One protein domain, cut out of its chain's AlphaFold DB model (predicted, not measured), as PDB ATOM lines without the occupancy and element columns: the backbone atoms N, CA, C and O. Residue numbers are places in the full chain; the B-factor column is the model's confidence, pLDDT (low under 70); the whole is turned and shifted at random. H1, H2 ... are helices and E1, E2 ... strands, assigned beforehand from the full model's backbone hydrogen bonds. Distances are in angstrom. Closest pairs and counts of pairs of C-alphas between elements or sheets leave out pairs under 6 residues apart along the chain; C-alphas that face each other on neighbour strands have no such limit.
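This is residues 4 to 81 of the 94 residues of an uncharacterized protein of Actinobacteria bacterium (UniProt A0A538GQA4). A three-stranded antiparallel sheet of E3, E5 and E4 makes one end of this model and the helix H1 lies at the other, with the hairpin of E1 and E2 between them. H1 packs along E1, and the short helix H2 bridges the two ends, touching H1 and lying over E3. The printed part has 78 residues, with two named helices and five named strands in the order H1 E1 E2 H2 E3 E4 E5; the class is mixed, helices and strands. It is compact, with a radius of gyration of the C-alphas of 11.8 A, and spans 35 by 24 by 23 A.

Find C-alpha 4 at (38.420, -12.659, -38.862); from there H1 runs over residues 4 to 16, 18.4 A long. Next look for E1, residues 23 to 26, 10.0 A, and E2, residues 37 to 40, 9.8 A. H2, residues 42 to 49, begins at C-alpha 42 (37.055, 0.535, -44.207) and is 10.5 A long. E3 covers residues 54 to 57, 9.8 A, and E4 residues 66 to 71, 13.6 A. E5, residues 76 to 80, 13.4 A, ends at C-alpha 80 (31.567, -20.161, -49.384).

Begin at the sheet, whose order is E3, E5, E4, with E5 the inner strand. E3 and E5 are antiparallel at 142 degrees; look at N 55 and O 78, 2.7 A apart. E4 and E5, a hairpin, are antiparallel at 155 degrees, with N 67 and O 79 at 2.8 A. H2 is on this sheet at a height over the sheet of 8.8 A, over a local plane that only just has enough C-alphas, 6; it is over E3 and along the strands, at 16 degrees on the local plane. Their closest C-alphas are those of Ile 48 and Asn 54, 6.2 A. H1 and H2 touch, H1 with residues 11 to 15 alone, at a shallow tilt of 32 degrees, opposite ways; the closest C-alphas are those of Ala 11 and Leu 42, 6.6 A. The closest C-alphas of H1 and E1 are those of Asn 7 and Met 25, 5.7 A. The hairpin E1 and E2 is antiparallel at 138 degrees, with N 23 and O 40 at 2.8 A. The closest C-alphas of E2 and E3 are those of Val 38 and Thr 57, 7.3 A. In both helices every O i to N i+4 pair is within hydrogen-bond range. H1 is apart from E3, E4 and E5.

The two C-alphas farthest apart are those of Leu 17 and Ser 81, 35.5 A. The printed part has no cut, and no link is long. The mean pLDDT of the printed part is 96.0, and no printed residue is under 70.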
ATOM      1  N   ARG A   4      39.605 -13.521 -38.781       95.25
ATOM      2  CA  ARG A   4      38.420 -12.659 -38.862       95.25
ATOM      3  C   ARG A   4      38.296 -11.798 -37.620       95.25
ATOM      4  O   ARG A   4      38.182 -10.585 -37.726       95.25
ATOM      5  N   ALA A   5      38.454 -12.399 -36.442       96.31
ATOM      6  CA  ALA A   5      38.486 -11.638 -35.196       96.31
ATOM      7  C   ALA A   5      39.664 -10.642 -35.145       96.31
ATOM      8  O   ALA A   5      39.605  -9.638 -34.439       96.31
ATOM      9  N   GLY A   6      40.767 -10.927 -35.846       97.62
ATOM     10  CA  GLY A   6      41.875  -9.990 -36.041       97.62
ATOM     11  C   GLY A   6      41.475  -8.779 -36.876       97.62
ATOM     12  O   GLY A   6      41.703  -7.655 -36.436       97.62
ATOM     13  N   ASN A   7      40.849  -9.015 -38.025       98.00
ATOM     14  CA  ASN A   7      40.365  -7.966 -38.919       98.00
ATOM     15  C   ASN A   7      39.271  -7.113 -38.261       98.00
ATOM     16  O   ASN A   7      39.377  -5.892 -38.297       98.00
ATOM     17  N   ASP A   8      38.319  -7.730 -37.550       97.56
ATOM     18  CA  ASP A   8      37.274  -7.017 -36.799       97.56
ATOM     19  C   ASP A   8      37.915  -6.031 -35.786       97.56
ATOM     20  O   ASP A   8      37.546  -4.861 -35.715       97.56
ATOM     21  N   ARG A   9      38.983  -6.438 -35.074       97.69
ATOM     22  CA  ARG A   9      39.729  -5.541 -34.161       97.69
ATOM     23  C   ARG A   9      40.483  -4.419 -34.877       97.69
ATOM     24  O   ARG A   9      40.664  -3.344 -34.301       97.69
ATOM     25  N   ILE A  10      40.994  -4.675 -36.080       97.31
ATOM     26  CA  ILE A  10      41.668  -3.654 -36.888       97.31
ATOM     27  C   ILE A  10      40.644  -2.620 -37.362       97.31
ATOM     28  O   ILE A  10      40.896  -1.424 -37.209       97.31
ATOM     29  N   ALA A  11      39.493  -3.069 -37.869       97.25
ATOM     30  CA  ALA A  11      38.392  -2.218 -38.307       97.25
ATOM     31  C   ALA A  11      37.894  -1.317 -37.168       97.25
ATOM     32  O   ALA A  11      37.914  -0.094 -37.310       97.25
ATOM     33  N   ASP A  12      37.616  -1.896 -35.994       97.75
ATOM     34  CA  ASP A  12      37.229  -1.151 -34.788       97.75
ATOM     35  C   ASP A  12      38.243  -0.050 -34.441       97.75
ATOM     36  O   ASP A  12      37.897   1.055 -34.006       97.75
ATOM     37  N   ARG A  13      39.541  -0.346 -34.585       97.44
ATOM     38  CA  ARG A  13      40.596   0.617 -34.268       97.44
ATOM     39  C   ARG A  13      40.709   1.704 -35.331       97.44
ATOM     40  O   ARG A  13      40.921   2.858 -34.955       97.44
ATOM     41  N   ALA A  14      40.580   1.348 -36.607       97.06
ATOM     42  CA  ALA A  14      40.584   2.280 -37.726       97.06
ATOM     43  C   ALA A  14      39.415   3.271 -37.617       97.06
ATOM     44  O   ALA A  14      39.637   4.477 -37.720       97.06
ATOM     45  N   GLU A  15      38.216   2.786 -37.289       96.38
ATOM     46  CA  GLU A  15      37.030   3.619 -37.074       96.38
ATOM     47  C   GLU A  15      37.240   4.608 -35.919       96.38
ATOM     48  O   GLU A  15      37.098   5.821 -36.087       96.38
ATOM     49  N   ARG A  16      37.686   4.121 -34.752       96.50
ATOM     50  CA  ARG A  16      37.954   4.968 -33.572       96.50
ATOM     51  C   ARG A  16      39.029   6.024 -33.802       96.50
ATOM     52  O   ARG A  16      39.049   7.033 -33.104       96.50
ATOM     53  N   LEU A  17      39.966   5.758 -34.706       95.06
ATOM     54  CA  LEU A  17      41.030   6.689 -35.077       95.06
ATOM     55  C   LEU A  17      40.642   7.607 -36.238       95.06
ATOM     56  O   LEU A  17      41.468   8.429 -36.625       95.06
ATOM     57  N   GLN A  18      39.429   7.467 -36.784       92.25
ATOM     58  CA  GLN A  18      38.982   8.163 -37.991       92.25
ATOM     59  C   GLN A  18      39.998   8.003 -39.130       92.25
ATOM     60  O   GLN A  18      40.406   8.966 -39.776       92.25
ATOM     61  N   PHE A  19      40.475   6.775 -39.327       89.00
ATOM     62  CA  PHE A  19      41.493   6.479 -40.322       89.00
ATOM     63  C   PHE A  19      40.905   6.637 -41.732       89.00
ATOM     64  O   PHE A  19      40.031   5.878 -42.132       89.00
ATOM     65  N   VAL A  20      41.378   7.636 -42.483       79.31
ATOM     66  CA  VAL A  20      40.820   8.035 -43.795       79.31
ATOM     67  C   VAL A  20      41.506   7.381 -45.005       79.31
ATOM     68  O   VAL A  20      41.287   7.795 -46.138       79.31
ATOM     69  N   SER A  21      42.389   6.405 -44.782       87.38
ATOM     70  CA  SER A  21      43.132   5.711 -45.843       87.38
ATOM     71  C   SER A  21      42.811   4.216 -45.857       87.38
ATOM     72  O   SER A  21      42.100   3.722 -44.983       87.38
ATOM     73  N   ARG A  22      43.379   3.486 -46.823       94.56
ATOM     74  CA  ARG A  22      43.219   2.033 -46.922       94.56
ATOM     75  C   ARG A  22      43.757   1.353 -45.667       94.56
ATOM     76  O   ARG A  22      44.902   1.576 -45.268       94.56
ATOM     77  N   VAL A  23      42.930   0.514 -45.064       96.81
ATOM     78  CA  VAL A  23      43.213  -0.190 -43.819       96.81
ATOM     79  C   VAL A  23      43.916  -1.516 -44.135       96.81
ATOM     80  O   VAL A  23      43.455  -2.257 -45.007       96.81
ATOM     81  N   PRO A  24      45.032  -1.839 -43.455       97.25
ATOM     82  CA  PRO A  24      45.703  -3.121 -43.626       97.25
ATOM     83  C   PRO A  24      44.914  -4.241 -42.947       97.25
ATOM     84  O   PRO A  24      44.809  -4.261 -41.726       97.25
ATOM     85  N   MET A  25      44.420  -5.198 -43.726       98.12
ATOM     86  CA  MET A  25      43.718  -6.383 -43.226       98.12
ATOM     87  C   MET A  25      44.536  -7.650 -43.465       98.12
ATOM     88  O   MET A  25      45.310  -7.753 -44.417       98.12
ATOM     89  N   LEU A  26      44.364  -8.635 -42.593       98.12
ATOM     90  CA  LEU A  26      44.938  -9.968 -42.726       98.12
ATOM     91  C   LEU A  26      44.178 -10.762 -43.800       98.12
ATOM     92  O   LEU A  26      42.948 -10.771 -43.812       98.12
ATOM     93  N   CYS A  27      44.907 -11.472 -44.661       98.31
ATOM     94  CA  CYS A  27      44.326 -12.386 -45.647       98.31
ATOM     95  C   CYS A  27      43.658 -13.603 -44.975       98.31
ATOM     96  O   CYS A  27      44.281 -14.298 -44.175       98.31
ATOM     97  N   GLU A  28      42.411 -13.893 -45.351       97.81
ATOM     98  CA  GLU A  28      41.568 -14.970 -44.803       97.81
ATOM     99  C   GLU A  28      41.637 -16.275 -45.618       97.81
ATOM    100  O   GLU A  28      40.731 -17.101 -45.550       97.81
ATOM    101  N   CYS A  29      42.693 -16.473 -46.414       97.81
ATOM    102  CA  CYS A  29      42.842 -17.680 -47.226       97.81
ATOM    103  C   CYS A  29      43.080 -18.941 -46.375       97.81
ATOM    104  O   CYS A  29      43.484 -18.869 -45.214       97.81
ATOM    105  N   SER A  30      42.897 -20.124 -46.965       96.38
ATOM    106  CA  SER A  30      43.063 -21.404 -46.251       96.38
ATOM    107  C   SER A  30      44.521 -21.767 -45.925       96.38
ATOM    108  O   SER A  30      44.774 -22.771 -45.252       96.38
ATOM    109  N   ALA A  31      45.501 -20.980 -46.380       96.31
ATOM    110  CA  ALA A  31      46.912 -21.237 -46.106       96.31
ATOM    111  C   ALA A  31      47.262 -20.902 -44.644       96.31
ATOM    112  O   ALA A  31      47.186 -19.755 -44.205       96.31
ATOM    113  N   ARG A  32      47.685 -21.923 -43.887       91.44
ATOM    114  CA  ARG A  32      47.910 -21.852 -42.427       91.44
ATOM    115  C   ARG A  32      48.997 -20.868 -41.995       91.44
ATOM    116  O   ARG A  32      48.998 -20.426 -40.849       91.44
ATOM    117  N   ASP A  33      49.945 -20.579 -42.873       94.06
ATOM    118  CA  ASP A  33      51.101 -19.717 -42.642       94.06
ATOM    119  C   ASP A  33      51.021 -18.390 -43.410       94.06
ATOM    120  O   ASP A  33      51.992 -17.621 -43.399       94.06
ATOM    121  N   CYS A  34      49.866 -18.100 -44.022       96.94
ATOM    122  CA  CYS A  34      49.624 -16.847 -44.717       96.94
ATOM    123  C   CYS A  34      49.796 -15.664 -43.763       96.94
ATOM    124  O   CYS A  34      49.197 -15.595 -42.689       96.94
ATOM    125  N   ARG A  35      50.638 -14.717 -44.178       95.62
ATOM    126  CA  ARG A  35      50.897 -13.453 -43.474       95.62
ATOM    127  C   ARG A  35      50.674 -12.245 -44.380       95.62
ATOM    128  O   ARG A  35      51.105 -11.143 -44.054       95.62
ATOM    129  N   THR A  36      50.043 -12.461 -45.533       98.25
ATOM    130  CA  THR A  36      49.798 -11.405 -46.507       98.25
ATOM    131  C   THR A  36      48.822 -10.388 -45.932       98.25
ATOM    132  O   THR A  36      47.770 -10.752 -45.402       98.25
ATOM    133  N   ILE A  37      49.188  -9.118 -46.067       98.12
ATOM    134  CA  ILE A  37      48.335  -7.977 -45.759       98.12
ATOM    135  C   ILE A  37      47.706  -7.490 -47.057       98.12
ATOM    136  O   ILE A  37      48.410  -7.316 -48.051       98.12
ATOM    137  N   VAL A  38      46.399  -7.259 -47.033       98.00
ATOM    138  CA  VAL A  38      45.663  -6.611 -48.119       98.00
ATOM    139  C   VAL A  38      45.255  -5.208 -47.699       98.00
ATOM    140  O   VAL A  38      45.057  -4.940 -46.513       98.00
ATOM    141  N   LEU A  39      45.148  -4.304 -48.667       97.38
ATOM    142  CA  LEU A  39      44.723  -2.927 -48.437       97.38
ATOM    143  C   LEU A  39      43.310  -2.743 -48.981       97.38
ATOM    144  O   LEU A  39      43.068  -2.967 -50.166       97.38
ATOM    145  N   ILE A  40      42.398  -2.312 -48.116       97.12
ATOM    146  CA  ILE A  40      40.982  -2.130 -48.442       97.12
ATOM    147  C   ILE A  40      40.437  -0.887 -47.742       97.12
ATOM    148  O   ILE A  40      40.929  -0.507 -46.678       97.12
ATOM    149  N   ASP A  41      39.440  -0.241 -48.333       96.00
ATOM    150  CA  ASP A  41      38.714   0.824 -47.649       96.00
ATOM    151  C   ASP A  41      37.895   0.243 -46.486       96.00
ATOM    152  O   ASP A  41      37.411  -0.889 -46.539       96.00
ATOM    153  N   LEU A  42      37.753   1.012 -45.404       96.44
ATOM    154  CA  LEU A  42      37.055   0.535 -44.207       96.44
ATOM    155  C   LEU A  42      35.580   0.203 -44.499       96.44
ATOM    156  O   LEU A  42      35.071  -0.809 -44.018       96.44
ATOM    157  N   ASP A  43      34.926   1.009 -45.336       95.25
ATOM    158  CA  ASP A  43      33.533   0.794 -45.739       95.25
ATOM    159  C   ASP A  43      33.368  -0.491 -46.560       95.25
ATOM    160  O   ASP A  43      32.478  -1.292 -46.276       95.25
ATOM    161  N   ASP A  44      34.271  -0.749 -47.511       95.62
ATOM    162  CA  ASP A  44      34.288  -1.991 -48.293       95.62
ATOM    163  C   ASP A  44      34.448  -3.217 -47.381       95.62
ATOM    164  O   ASP A  44      33.753  -4.222 -47.550       95.62
ATOM    165  N   TYR A  45      35.335  -3.137 -46.381       97.19
ATOM    166  CA  TYR A  45      35.491  -4.208 -45.400       97.19
ATOM    167  C   TYR A  45      34.189  -4.469 -44.631       97.19
ATOM    168  O   TYR A  45      33.773  -5.623 -44.501       97.19
ATOM    169  N   HIS A  46      33.511  -3.418 -44.163       96.62
ATOM    170  CA  HIS A  46      32.227  -3.553 -43.477       96.62
ATOM    171  C   HIS A  46      31.152  -4.178 -44.374       96.62
ATOM    172  O   HIS A  46      30.416  -5.051 -43.912       96.62
ATOM    173  N   GLU A  47      31.076  -3.787 -45.648       96.06
ATOM    174  CA  GLU A  47      30.142  -4.372 -46.616       96.06
ATOM    175  C   GLU A  47      30.400  -5.869 -46.827       96.06
ATOM    176  O   GLU A  47      29.468  -6.672 -46.757       96.06
ATOM    177  N   ILE A  48      31.663  -6.271 -47.002       95.56
ATOM    178  CA  ILE A  48      32.048  -7.687 -47.103       95.56
ATOM    179  C   ILE A  48      31.619  -8.440 -45.843       95.56
ATOM    180  O   ILE A  48      31.031  -9.519 -45.935       95.56
ATOM    181  N   ARG A  49      31.892  -7.856 -44.670       95.56
ATOM    182  CA  ARG A  49      31.718  -8.484 -43.358       95.56
ATOM    183  C   ARG A  49      30.257  -8.696 -42.950       95.56
ATOM    184  O   ARG A  49      30.008  -9.550 -42.090       95.56
ATOM    185  N   ARG A  50      29.310  -7.973 -43.569       96.06
ATOM    186  CA  ARG A  50      27.855  -8.165 -43.383       96.06
ATOM    187  C   ARG A  50      27.403  -9.582 -43.704       96.06
ATOM    188  O   ARG A  50      26.436 -10.048 -43.107       96.06
ATOM    189  N   ASP A  51      28.100 -10.258 -44.612       95.06
ATOM    190  CA  ASP A  51      27.848 -11.657 -44.916       95.06
ATOM    191  C   ASP A  51      28.950 -12.545 -44.309       95.06
ATOM    192  O   ASP A  51      30.123 -12.424 -44.678       95.06
ATOM    193  N   PRO A  52      28.617 -13.439 -43.361       92.94
ATOM    194  CA  PRO A  52      29.603 -14.324 -42.755       92.94
ATOM    195  C   PRO A  52      30.212 -15.329 -43.743       92.94
ATOM    196  O   PRO A  52      31.298 -15.827 -43.454       92.94
ATOM    197  N   ASP A  53      29.573 -15.590 -44.888       95.31
ATOM    198  CA  ASP A  53      30.080 -16.508 -45.915       95.31
ATOM    199  C   ASP A  53      31.143 -15.864 -46.819       95.31
ATOM    200  O   ASP A  53      31.747 -16.559 -47.640       95.31
ATOM    201  N   ASN A  54      31.359 -14.549 -46.708       97.12
ATOM    202  CA  ASN A  54      32.375 -13.841 -47.476       97.12
ATOM    203  C   ASN A  54      33.732 -13.852 -46.760       97.12
ATOM    204  O   ASN A  54      33.818 -13.589 -45.559       97.12
ATOM    205  N   PHE A  55      34.796 -14.041 -47.532       97.69
ATOM    206  CA  PHE A  55      36.192 -14.031 -47.108       97.69
ATOM    207  C   PHE A  55      36.963 -12.964 -47.879       97.69
ATOM    208  O   PHE A  55      36.810 -12.835 -49.096       97.69
ATOM    209  N   LEU A  56      37.831 -12.242 -47.173       98.31
ATOM    210  CA  LEU A  56      38.759 -11.279 -47.758       98.31
ATOM    211  C   LEU A  56      40.123 -11.945 -47.979       98.31
ATOM    212  O   LEU A  56      40.807 -12.292 -47.018       98.31
ATOM    213  N   THR A  57      40.554 -12.103 -49.227       98.56
ATOM    214  CA  THR A  57      41.849 -12.723 -49.553       98.56
ATOM    215  C   THR A  57      42.747 -11.783 -50.341       98.56
ATOM    216  O   THR A  57      42.295 -10.811 -50.938       98.56
ATOM    217  N   ALA A  58      44.043 -12.085 -50.386       98.56
ATOM    218  CA  ALA A  58      44.916 -11.505 -51.399       98.56
ATOM    219  C   ALA A  58      44.510 -12.011 -52.801       98.56
ATOM    220  O   ALA A  58      43.954 -13.116 -52.905       98.56
ATOM    221  N   PRO A  59      44.777 -11.247 -53.875       98.00
ATOM    222  CA  PRO A  59      44.550 -11.714 -55.241       98.00
ATOM    223  C   PRO A  59      45.261 -13.050 -55.492       98.00
ATOM    224  O   PRO A  59      46.376 -13.272 -55.014       98.00
ATOM    225  N   GLY A  60      44.596 -13.975 -56.184       97.06
ATOM    226  CA  GLY A  60      45.110 -15.331 -56.426       97.06
ATOM    227  C   GLY A  60      45.165 -16.287 -55.218       97.06
ATOM    228  O   GLY A  60      45.365 -17.482 -55.420       97.06
ATOM    229  N   HIS A  61      44.952 -15.833 -53.976       98.06
ATOM    230  CA  HIS A  61      44.879 -16.725 -52.806       98.06
ATOM    231  C   HIS A  61      43.488 -17.335 -52.675       98.06
ATOM    232  O   HIS A  61      42.525 -16.611 -52.895       98.06
ATOM    233  N   ASP A  62      43.378 -18.604 -52.260       97.06
ATOM    234  CA  ASP A  62      42.116 -19.362 -52.245       97.06
ATOM    235  C   ASP A  62      41.615 -19.775 -50.849       97.06
ATOM    236  O   ASP A  62      42.388 -19.880 -49.892       97.06
ATOM    237  N   VAL A  63      40.307 -20.017 -50.749       97.19
ATOM    238  CA  VAL A  63      39.630 -20.577 -49.576       97.19
ATOM    239  C   VAL A  63      38.942 -21.873 -49.994       97.19
ATOM    240  O   VAL A  63      38.137 -21.890 -50.921       97.19
ATOM    241  N   GLU A  64      39.257 -22.967 -49.306       95.06
ATOM    242  CA  GLU A  64      38.666 -24.280 -49.563       95.06
ATOM    243  C   GLU A  64      37.133 -24.219 -49.455       95.06
ATOM    244  O   GLU A  64      36.584 -23.804 -48.434       95.06
ATOM    245  N   GLY A  65      36.439 -24.628 -50.522       94.94
ATOM    246  CA  GLY A  65      34.976 -24.581 -50.580       94.94
ATOM    247  C   GLY A  65      34.394 -23.177 -50.762       94.94
ATOM    248  O   GLY A  65      33.240 -22.958 -50.398       94.94
ATOM    249  N   ALA A  66      35.162 -22.223 -51.296       96.56
ATOM    250  CA  ALA A  66      34.678 -20.896 -51.651       96.56
ATOM    251  C   ALA A  66      35.004 -20.531 -53.106       96.56
ATOM    252  O   ALA A  66      36.011 -20.945 -53.671       96.56
ATOM    253  N   GLU A  67      34.155 -19.703 -53.704       97.00
ATOM    254  CA  GLU A  67      34.293 -19.228 -55.079       97.00
ATOM    255  C   GLU A  67      34.676 -17.748 -55.111       97.00
ATOM    256  O   GLU A  67      34.177 -16.947 -54.314       97.00
ATOM    257  N   LEU A  68      35.526 -17.369 -56.068       97.31
ATOM    258  CA  LEU A  68      35.880 -15.975 -56.325       97.31
ATOM    259  C   LEU A  68      34.651 -15.190 -56.806       97.31
ATOM    260  O   LEU A  68      34.080 -15.504 -57.846       97.31
ATOM    261  N   GLN A  69      34.277 -14.146 -56.068       97.00
ATOM    262  CA  GLN A  69      33.175 -13.246 -56.428       97.00
ATOM    263  C   GLN A  69      33.675 -11.961 -57.082       97.00
ATOM    264  O   GLN A  69      33.040 -11.401 -57.972       97.00
ATOM    265  N   THR A  70      34.805 -11.443 -56.610       96.25
ATOM    266  CA  THR A  70      35.398 -10.202 -57.106       96.25
ATOM    267  C   THR A  70      36.896 -10.256 -56.896       96.25
ATOM    268  O   THR A  70      37.360 -10.666 -55.836       96.25
ATOM    269  N   GLU A  71      37.645  -9.791 -57.887       96.62
ATOM    270  CA  GLU A  71      39.081  -9.574 -57.780       96.62
ATOM    271  C   GLU A  71      39.389  -8.106 -58.078       96.62
ATOM    272  O   GLU A  71      38.916  -7.530 -59.063       96.62
ATOM    273  N   ARG A  72      40.148  -7.481 -57.183       95.56
ATOM    274  CA  ARG A  72      40.699  -6.131 -57.300       95.56
ATOM    275  C   ARG A  72      42.230  -6.233 -57.300       95.56
ATOM    276  O   ARG A  72      42.765  -7.271 -56.916       95.56
ATOM    277  N   PRO A  73      42.958  -5.166 -57.676       95.31
ATOM    278  CA  PRO A  73      44.422  -5.189 -57.651       95.31
ATOM    279  C   PRO A  73      45.029  -5.506 -56.274       95.31
ATOM    280  O   PRO A  73      46.080  -6.133 -56.213       95.31
ATOM    281  N   ASP A  74      44.378  -5.091 -55.182       95.94
ATOM    282  CA  ASP A  74      44.926  -5.216 -53.823       95.94
ATOM    283  C   ASP A  74      44.255  -6.306 -52.966       95.94
ATOM    284  O   ASP A  74      44.810  -6.703 -51.940       95.94
ATOM    285  N   TYR A  75      43.071  -6.793 -53.355       98.06
ATOM    286  CA  TYR A  75      42.311  -7.792 -52.600       98.06
ATOM    287  C   TYR A  75      41.313  -8.553 -53.482       98.06
ATOM    288  O   TYR A  75      40.964  -8.124 -54.579       98.06
ATOM    289  N   ALA A  76      40.808  -9.671 -52.978       98.38
ATOM    290  CA  ALA A  76      39.736 -10.443 -53.578       98.38
ATOM    291  C   ALA A  76      38.679 -10.809 -52.530       98.38
ATOM    292  O   ALA A  76      38.972 -10.934 -51.340       98.38
ATOM    293  N   ILE A  77      37.442 -10.979 -52.991       98.25
ATOM    294  CA  ILE A  77      36.314 -11.439 -52.184       98.25
ATOM    295  C   ILE A  77      35.970 -12.847 -52.646       98.25
ATOM    296  O   ILE A  77      35.678 -13.064 -53.827       98.25
ATOM    297  N   ARG A  78      35.974 -13.794 -51.713       97.75
ATOM    298  CA  ARG A  78      35.520 -15.167 -51.947       97.75
ATOM    299  C   ARG A  78      34.286 -15.455 -51.129       97.75
ATOM    300  O   ARG A  78      34.130 -14.895 -50.054       97.75
ATOM    301  N   ARG A  79      33.426 -16.339 -51.615       97.25
ATOM    302  CA  ARG A  79      32.203 -16.723 -50.913       97.25
ATOM    303  C   ARG A  79      32.108 -18.230 -50.786       97.25
ATOM    304  O   ARG A  79      32.249 -18.912 -51.797       97.25
ATOM    305  N   ALA A  80      31.820 -18.738 -49.589       95.19
ATOM    306  CA  ALA A  80      31.567 -20.161 -49.384       95.19
ATOM    307  C   ALA A  80      30.479 -20.676 -50.345       95.19
ATOM    308  O   ALA A  80      29.370 -20.135 -50.417       95.19
ATOM    309  N   SER A  81      30.775 -21.755 -51.064       83.38
ATOM    310  CA  SER A  81      29.824 -22.445 -51.925       83.38
ATOM    311  C   SER A  81      28.915 -23.337 -51.067       83.38
ATOM    312  O   SER A  81      29.075 -24.555 -51.041       83.38
TER     313      SER A  81